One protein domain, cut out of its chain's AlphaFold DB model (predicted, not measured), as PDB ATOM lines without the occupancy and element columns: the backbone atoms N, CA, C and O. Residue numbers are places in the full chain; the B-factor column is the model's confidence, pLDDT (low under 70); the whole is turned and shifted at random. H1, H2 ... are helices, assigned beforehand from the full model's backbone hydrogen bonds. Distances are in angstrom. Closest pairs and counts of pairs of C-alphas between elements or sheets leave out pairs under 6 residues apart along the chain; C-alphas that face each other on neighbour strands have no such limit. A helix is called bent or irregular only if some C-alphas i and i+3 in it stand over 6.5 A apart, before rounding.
ATOM      1  N   GLU A  36      -6.465 -23.636  31.682       94.75
ATOM      2  CA  GLU A  36      -6.834 -23.976  33.062       94.75
ATOM      3  C   GLU A  36      -7.769 -25.193  33.109       94.75
ATOM      4  O   GLU A  36      -7.502 -26.175  33.800       94.75
ATOM      5  N   ARG A  37      -8.836 -25.178  32.298       96.88
ATOM      6  CA  ARG A  37      -9.771 -26.311  32.191       96.88
ATOM      7  C   ARG A  37      -9.090 -27.578  31.689       96.88
ATOM      8  O   ARG A  37      -9.369 -28.654  32.206       96.88
ATOM      9  N   TYR A  38      -8.216 -27.450  30.692       95.31
ATOM     10  CA  TYR A  38      -7.461 -28.581  30.168       95.31
ATOM     11  C   TYR A  38      -6.554 -29.192  31.240       95.31
ATOM     12  O   TYR A  38      -6.598 -30.397  31.451       95.31
ATOM     13  N   MET A  39      -5.782 -28.366  31.951       94.12
ATOM     14  CA  MET A  39      -4.888 -28.816  33.021       94.12
ATOM     15  C   MET A  39      -5.659 -29.459  34.172       94.12
ATOM     16  O   MET A  39      -5.233 -30.486  34.698       94.12
ATOM     17  N   HIS A  40      -6.818 -28.901  34.525       93.88
ATOM     18  CA  HIS A  40      -7.694 -29.473  35.539       93.88
ATOM     19  C   HIS A  40      -8.217 -30.858  35.134       93.88
ATOM     20  O   HIS A  40      -8.086 -31.809  35.902       93.88
ATOM     21  N   GLN A  41      -8.747 -31.001  33.913       96.38
ATOM     22  CA  GLN A  41      -9.216 -32.297  33.415       96.38
ATOM     23  C   GLN A  41      -8.068 -33.303  33.298       96.38
ATOM     24  O   GLN A  41      -8.214 -34.449  33.708       96.38
ATOM     25  N   LEU A  42      -6.903 -32.865  32.812       95.19
ATOM     26  CA  LEU A  42      -5.712 -33.701  32.708       95.19
ATOM     27  C   LEU A  42      -5.278 -34.240  34.078       95.19
ATOM     28  O   LEU A  42      -4.919 -35.409  34.185       95.19
ATOM     29  N   ALA A  43      -5.329 -33.416  35.128       92.69
ATOM     30  CA  ALA A  43      -5.035 -33.858  36.489       92.69
ATOM     31  C   ALA A  43      -6.027 -34.932  36.968       92.69
ATOM     32  O   ALA A  43      -5.602 -35.941  37.530       92.69
ATOM     33  N   ILE A  44      -7.326 -34.758  36.693       94.50
ATOM     34  CA  ILE A  44      -8.356 -35.764  37.000       94.50
ATOM     35  C   ILE A  44      -8.058 -37.071  36.257       94.50
ATOM     36  O   ILE A  44      -7.987 -38.131  36.880       94.50
ATOM     37  N   ASP A  45      -7.811 -37.002  34.953       95.94
ATOM     38  CA  ASP A  45      -7.570 -38.175  34.111       95.94
ATOM     39  C   ASP A  45      -6.292 -38.929  34.511       95.94
ATOM     40  O   ASP A  45      -6.257 -40.160  34.453       95.94
ATOM     41  N   LEU A  46      -5.258 -38.212  34.972       94.19
ATOM     42  CA  LEU A  46      -4.045 -38.801  35.548       94.19
ATOM     43  C   LEU A  46      -4.346 -39.550  36.850       94.19
ATOM     44  O   LEU A  46      -3.893 -40.681  37.020       94.19
ATOM     45  N   THR A  47      -5.133 -38.957  37.755       91.50
ATOM     46  CA  THR A  47      -5.516 -39.628  39.012       91.50
ATOM     47  C   THR A  47      -6.429 -40.832  38.786       91.50
ATOM     48  O   THR A  47      -6.336 -41.815  39.517       91.50
ATOM     49  N   ALA A  48      -7.270 -40.790  37.749       93.94
ATOM     50  CA  ALA A  48      -8.134 -41.894  37.347       93.94
ATOM     51  C   ALA A  48      -7.398 -42.987  36.546       93.94
ATOM     52  O   ALA A  48      -7.978 -44.036  36.271       93.94
ATOM     53  N   GLY A  49      -6.142 -42.754  36.146       93.56
ATOM     54  CA  GLY A  49      -5.356 -43.683  35.330       93.56
ATOM     55  C   GLY A  49      -5.792 -43.766  33.862       93.56
ATOM     56  O   GLY A  49      -5.381 -44.683  33.157       93.56
ATOM     57  N   VAL A  50      -6.609 -42.821  33.387       96.06
ATOM     58  CA  VAL A  50      -6.996 -42.699  31.969       96.06
ATOM     59  C   VAL A  50      -5.803 -42.224  31.136       96.06
ATOM     60  O   VAL A  50      -5.591 -42.686  30.015       96.06
ATOM     61  N   VAL A  51      -5.001 -41.323  31.704       94.62
ATOM     62  CA  VAL A  51      -3.732 -40.857  31.137       94.62
ATOM     63  C   VAL A  51      -2.591 -41.342  32.023       94.62
ATOM     64  O   VAL A  51      -2.680 -41.328  33.247       94.62
ATOM     65  N   GLU A  52      -1.486 -41.757  31.406       94.81
ATOM     66  CA  GLU A  52      -0.287 -42.183  32.128       94.81
ATOM     67  C   GLU A  52       0.780 -41.082  32.138       94.81
ATOM     68  O   GLU A  52       0.974 -40.376  31.147       94.81
ATOM     69  N   LEU A  53       1.580 -41.010  33.207       92.69
ATOM     70  CA  LEU A  53       2.658 -40.019  33.353       92.69
ATOM     71  C   LEU A  53       3.682 -40.025  32.210       92.69
ATOM     72  O   LEU A  53       4.265 -38.986  31.906       92.69
ATOM     73  N   ARG A  54       3.914 -41.176  31.561       94.62
ATOM     74  CA  ARG A  54       4.836 -41.276  30.414       94.62
ATOM     75  C   ARG A  54       4.336 -40.556  29.160       94.62
ATOM     76  O   ARG A  54       5.125 -40.329  28.252       94.62
ATOM     77  N   GLN A  55       3.040 -40.254  29.094       95.12
ATOM     78  CA  GLN A  55       2.421 -39.549  27.971       95.12
ATOM     79  C   GLN A  55       2.620 -38.030  28.080       95.12
ATOM     80  O   GLN A  55       2.404 -37.308  27.110       95.12
ATOM     81  N   LEU A  56       3.040 -37.537  29.251       94.25
ATOM     82  CA  LEU A  56       3.245 -36.116  29.496       94.25
ATOM     83  C   LEU A  56       4.630 -35.645  29.034       94.25
ATOM     84  O   LEU A  56       5.620 -36.371  29.179       94.25
ATOM     85  N   PRO A  57       4.742 -34.380  28.594       95.62
ATOM     86  CA  PRO A  57       6.023 -33.697  28.502       95.62
ATOM     87  C   PRO A  57       6.774 -33.714  29.847       95.62
ATOM     88  O   PRO A  57       6.138 -33.609  30.903       95.62
ATOM     89  N   PRO A  58       8.122 -33.766  29.844       95.12
ATOM     90  CA  PRO A  58       8.917 -33.860  31.072       95.12
ATOM     91  C   PRO A  58       8.636 -32.759  32.103       95.12
ATOM     92  O   PRO A  58       8.593 -33.040  33.298       95.12
ATOM     93  N   SER A  59       8.394 -31.523  31.659       94.38
ATOM     94  CA  SER A  59       8.091 -30.388  32.539       94.38
ATOM     95  C   SER A  59       6.766 -30.560  33.287       94.38
ATOM     96  O   SER A  59       6.713 -30.362  34.499       94.38
ATOM     97  N   LEU A  60       5.709 -30.986  32.590       93.25
ATOM     98  CA  LEU A  60       4.402 -31.243  33.202       93.25
ATOM     99  C   LEU A  60       4.446 -32.447  34.137       93.25
ATOM    100  O   LEU A  60       3.859 -32.410  35.215       93.25
ATOM    101  N   ARG A  61       5.189 -33.490  33.754       94.62
ATOM    102  CA  ARG A  61       5.427 -34.637  34.629       94.62
ATOM    103  C   ARG A  61       6.104 -34.206  35.930       94.62
ATOM    104  O   ARG A  61       5.643 -34.598  36.996       94.62
ATOM    105  N   GLN A  62       7.163 -33.399  35.849       94.94
ATOM    106  CA  GLN A  62       7.873 -32.910  37.031       94.94
ATOM    107  C   GLN A  62       6.956 -32.078  37.932       94.94
ATOM    108  O   GLN A  62       6.961 -32.262  39.147       94.94
ATOM    109  N   PHE A  63       6.140 -31.202  37.340       93.19
ATOM    110  CA  PHE A  63       5.197 -30.371  38.084       93.19
ATOM    111  C   PHE A  63       4.137 -31.207  38.812       93.19
ATOM    112  O   PHE A  63       3.880 -30.985  39.992       93.19
ATOM    113  N   TYR A  64       3.568 -32.207  38.133       93.19
ATOM    114  CA  TYR A  64       2.610 -33.128  38.741       93.19
ATOM    115  C   TYR A  64       3.227 -33.901  39.910       93.19
ATOM    116  O   TYR A  64       2.638 -33.952  40.984       93.19
ATOM    117  N   VAL A  65       4.419 -34.480  39.715       93.56
ATOM    118  CA  VAL A  65       5.112 -35.250  40.761       93.56
ATOM    119  C   VAL A  65       5.396 -34.371  41.973       93.56
ATOM    120  O   VAL A  65       5.047 -34.752  43.085       93.56
ATOM    121  N   PHE A  66       5.927 -33.166  41.758       95.50
ATOM    122  CA  PHE A  66       6.165 -32.212  42.837       95.50
ATOM    123  C   PHE A  66       4.878 -31.892  43.612       95.50
ATOM    124  O   PHE A  66       4.852 -31.990  44.838       95.50
ATOM    125  N   ALA A  67       3.790 -31.552  42.915       92.31
ATOM    126  CA  ALA A  67       2.517 -31.229  43.556       92.31
ATOM    127  C   ALA A  67       1.934 -32.425  44.326       92.31
ATOM    128  O   ALA A  67       1.415 -32.259  45.431       92.31
ATOM    129  N   PHE A  68       2.048 -33.632  43.770       91.62
ATOM    130  CA  PHE A  68       1.599 -34.865  44.409       91.62
ATOM    131  C   PHE A  68       2.401 -35.179  45.677       91.62
ATOM    132  O   PHE A  68       1.811 -35.524  46.699       91.62
ATOM    133  N   GLU A  69       3.724 -35.028  45.642       94.50
ATOM    134  CA  GLU A  69       4.594 -35.246  46.801       94.50
ATOM    135  C   GLU A  69       4.294 -34.244  47.918       94.50
ATOM    136  O   GLU A  69       4.105 -34.646  49.066       94.50
ATOM    137  N   GLN A  70       4.169 -32.955  47.586       95.94
ATOM    138  CA  GLN A  70       3.813 -31.919  48.561       95.94
ATOM    139  C   GLN A  70       2.417 -32.148  49.154       95.94
ATOM    140  O   GLN A  70       2.230 -32.051  50.367       95.94
ATOM    141  N   GLY A  71       1.439 -32.505  48.317       92.69
ATOM    142  CA  GLY A  71       0.088 -32.833  48.769       92.69
ATOM    143  C   GLY A  71       0.070 -34.056  49.687       92.69
ATOM    144  O   GLY A  71      -0.551 -34.019  50.749       92.69
ATOM    145  N   SER A  72       0.805 -35.109  49.328       93.12
ATOM    146  CA  SER A  72       0.916 -36.326  50.141       93.12
ATOM    147  C   SER A  72       1.573 -36.038  51.490       93.12
ATOM    148  O   SER A  72       1.021 -36.392  52.529       93.12
ATOM    149  N   ALA A  73       2.691 -35.307  51.491       95.12
ATOM    150  CA  ALA A  73       3.390 -34.910  52.709       95.12
ATOM    151  C   ALA A  73       2.509 -34.057  53.635       95.12
ATOM    152  O   ALA A  73       2.543 -34.231  54.851       95.12
ATOM    153  N   SER A  74       1.673 -33.175  53.073       96.25
ATOM    154  CA  SER A  74       0.775 -32.326  53.868       96.25
ATOM    155  C   SER A  74      -0.269 -33.121  54.662       96.25
ATOM    156  O   SER A  74      -0.713 -32.664  55.712       96.25
ATOM    157  N   ARG A  75      -0.635 -34.316  54.181       94.00
ATOM    158  CA  ARG A  75      -1.623 -35.207  54.811       94.00
ATOM    159  C   ARG A  75      -1.006 -36.321  55.644       94.00
ATOM    160  O   ARG A  75      -1.741 -37.072  56.280       94.00
ATOM    161  N   GLN A  76       0.322 -36.426  55.674       94.81
ATOM    162  CA  GLN A  76       1.022 -37.441  56.457       94.81
ATOM    163  C   GLN A  76       0.576 -37.481  57.934       94.81
ATOM    164  O   GLN A  76       0.305 -38.578  58.415       94.81
ATOM    165  N   PRO A  77       0.361 -36.343  58.632       96.75
ATOM    166  CA  PRO A  77      -0.093 -36.375  60.026       96.75
ATOM    167  C   PRO A  77      -1.467 -37.032  60.230       96.75
ATOM    168  O   PRO A  77      -1.708 -37.651  61.263       96.75
ATOM    169  N   GLU A  78      -2.378 -36.910  59.259       96.25
ATOM    170  CA  GLU A  78      -3.699 -37.552  59.321       96.25
ATOM    171  C   GLU A  78      -3.576 -39.073  59.181       96.25
ATOM    172  O   GLU A  78      -4.253 -39.825  59.881       96.25
ATOM    173  N   VAL A  79      -2.685 -39.521  58.292       94.81
ATOM    174  CA  VAL A  79      -2.376 -40.942  58.092       94.81
ATOM    175  C   VAL A  79      -1.725 -41.529  59.340       94.81
ATOM    176  O   VAL A  79      -2.126 -42.604  59.783       94.81
ATOM    177  N   ASP A  80      -0.767 -40.815  59.929       96.69
ATOM    178  CA  ASP A  80      -0.089 -41.236  61.156       96.69
ATOM    179  C   ASP A  80      -1.100 -41.397  62.300       96.69
ATOM    180  O   ASP A  80      -1.133 -42.434  62.959       96.69
ATOM    181  N   HIS A  81      -2.015 -40.435  62.460       97.19
ATOM    182  CA  HIS A  81      -3.069 -40.518  63.470       97.19
ATOM    183  C   HIS A  81      -4.015 -41.709  63.253       97.19
ATOM    184  O   HIS A  81      -4.356 -42.415  64.202       97.19
ATOM    185  N   ALA A  82      -4.422 -41.960  62.005       95.31
ATOM    186  CA  ALA A  82      -5.272 -43.099  61.674       95.31
ATOM    187  C   ALA A  82      -4.578 -44.446  61.952       95.31
ATOM    188  O   ALA A  82      -5.232 -45.394  62.391       95.31
ATOM    189  N   ASN A  83      -3.263 -44.528  61.728       96.44
ATOM    190  CA  ASN A  83      -2.469 -45.715  62.038       96.44
ATOM    191  C   ASN A  83      -2.346 -45.934  63.549       96.44
ATOM    192  O   ASN A  83      -2.594 -47.045  64.017       96.44
ATOM    193  N   ASP A  84      -2.057 -44.882  64.317       96.94
ATOM    194  CA  ASP A  84      -2.003 -44.955  65.783       96.94
ATOM    195  C   ASP A  84      -3.337 -45.445  66.371       96.94
ATOM    196  O   ASP A  84      -3.376 -46.271  67.291       96.94
ATOM    197  N   ASP A  85      -4.457 -44.967  65.820       96.50
ATOM    198  CA  ASP A  85      -5.790 -45.410  66.216       96.50
ATOM    199  C   ASP A  85      -6.051 -46.878  65.864       96.50
ATOM    200  O   ASP A  85      -6.605 -47.618  66.686       96.50
ATOM    201  N   ALA A  86      -5.634 -47.318  64.677       94.31
ATOM    202  CA  ALA A  86      -5.742 -48.714  64.267       94.31
ATOM    203  C   ALA A  86      -4.936 -49.637  65.195       94.31
ATOM    204  O   ALA A  86      -5.466 -50.651  65.658       94.31
ATOM    205  N   ASP A  87      -3.703 -49.257  65.536       95.56
ATOM    206  CA  ASP A  87      -2.835 -50.008  66.444       95.56
ATOM    207  C   ASP A  87      -3.410 -50.070  67.859       95.56
ATOM    208  O   ASP A  87      -3.435 -51.134  68.492       95.56
ATOM    209  N   ARG A  88      -3.952 -48.951  68.355       94.94
ATOM    210  CA  ARG A  88      -4.648 -48.905  69.644       94.94
ATOM    211  C   ARG A  88      -5.835 -49.867  69.667       94.94
ATOM    212  O   ARG A  88      -5.969 -50.650  70.611       94.94
ATOM    213  N   LEU A  89      -6.683 -49.831  68.639       92.81
ATOM    214  CA  LEU A  89      -7.849 -50.711  68.532       92.81
ATOM    215  C   LEU A  89      -7.435 -52.180  68.424       92.81
ATOM    216  O   LEU A  89      -8.027 -53.037  69.083       92.81
ATOM    217  N   TYR A  90      -6.394 -52.477  67.649       91.06
ATOM    218  CA  TYR A  90      -5.844 -53.822  67.543       91.06
ATOM    219  C   TYR A  90      -5.353 -54.333  68.903       91.06
ATOM    220  O   TYR A  90      -5.725 -55.429  69.333       91.06
ATOM    221  N   ALA A  91      -4.596 -53.514  69.636       90.44
ATOM    222  CA  ALA A  91      -4.131 -53.851  70.976       90.44
ATOM    223  C   ALA A  91      -5.297 -54.088  71.953       90.44
ATOM    224  O   ALA A  91      -5.239 -55.014  72.768       90.44
ATOM    225  N   GLU A  92      -6.373 -53.301  71.872       89.25
ATOM    226  CA  GLU A  92      -7.586 -53.530  72.663       89.25
ATOM    227  C   GLU A  92      -8.259 -54.866  72.329       89.25
ATOM    228  O   GLU A  92      -8.637 -55.598  73.247       89.25
ATOM    229  N   VAL A  93      -8.379 -55.218  71.046       88.00
ATOM    230  CA  VAL A  93      -8.946 -56.504  70.614       88.00
ATOM    231  C   VAL A  93      -8.107 -57.670  71.131       88.00
ATOM    232  O   VAL A  93      -8.661 -58.608  71.701       88.00
ATOM    233  N   CYS A  94      -6.780 -57.601  71.010       82.75
ATOM    234  CA  CYS A  94      -5.885 -58.641  71.516       82.75
ATOM    235  C   CYS A  94      -5.947 -58.793  73.042       82.75
ATOM    236  O   CYS A  94      -5.839 -59.909  73.542       82.75
ATOM    237  N   ARG A  95      -6.152 -57.702  73.791       80.75
ATOM    238  CA  ARG A  95      -6.341 -57.758  75.253       80.75
ATOM    239  C   ARG A  95      -7.704 -58.317  75.662       80.75
ATOM    240  O   ARG A  95      -7.814 -58.898  76.735       80.75
ATOM    241  N   ARG A  96      -8.744 -58.086  74.854       73.38
ATOM    242  CA  ARG A  96     -10.126 -58.512  75.137       73.38
ATOM    243  C   ARG A  96     -10.458 -59.905  74.625       73.38
ATOM    244  O   ARG A  96     -11.468 -60.456  75.056       73.38
ATOM    245  N   GLN A  97      -9.670 -60.468  73.710       62.44
ATOM    246  CA  GLN A  97      -9.842 -61.867  73.344       62.44
ATOM    247  C   GLN A  97      -9.664 -62.710  74.609       62.44
ATOM    248  O   GLN A  97      -8.602 -62.622  75.233       62.44
ATOM    249  N   PRO A  98     -10.673 -63.509  75.012       57.75
ATOM    250  CA  PRO A  98     -10.449 -64.485  76.060       57.75
ATOM    251  C   PRO A  98      -9.272 -65.332  75.589       57.75
ATOM    252  O   PRO A  98      -9.256 -65.793  74.441       57.75
TER     253      PRO A  98
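This is residues 36 to 98 of the 138 residues of an uncharacterized protein of Curtobacterium sp. MCSS17_005 (UniProt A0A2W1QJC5). A short helix, H1, and the loop after it sit near the beginning of one long bent helix, H2, which runs away from them as a bare arm. Residues 66 to 98, of which 66 to 96 belong to H2, stick out free and make most of the length. The printed part has 63 residues with two named helices, H1 then H2, no named strand, class all helix. It is extended, with a radius of gyration of the C-alphas of 18.9 A and spans of 58 by 21 by 21 A.

H1, residues 36 to 47, leads by a short link of 10 residues into H2, residues 58 to 96. By its hydrogen bonds H2 was assigned as one helix, but it is bent: C-alphas 74 and 77 are 7.4 A apart. Its arms, H2a, residues 58 to 74, and H2b, residues 77 to 96, stand at a steep tilt of 47 degrees. H1 and H2a are only just apart, their closest C-alphas 8.0 A from each other; H1 and H2b are apart. In H1, H2a and H2b every O i to N i+4 pair is within hydrogen-bond range.

H1 begins at C-alpha 36 (-6.834, -23.976, 33.062) and is 16.8 A long. H2a measures 24.3 A and H2b 28.6 A, ending at C-alpha 96 (-10.126, -58.512, 75.137).

The C-alphas farthest apart, of Glu 36 and Pro 98, are 59.2 A apart. The printed part has no cut, and pLDDT is under 70 at residues 97 to 98.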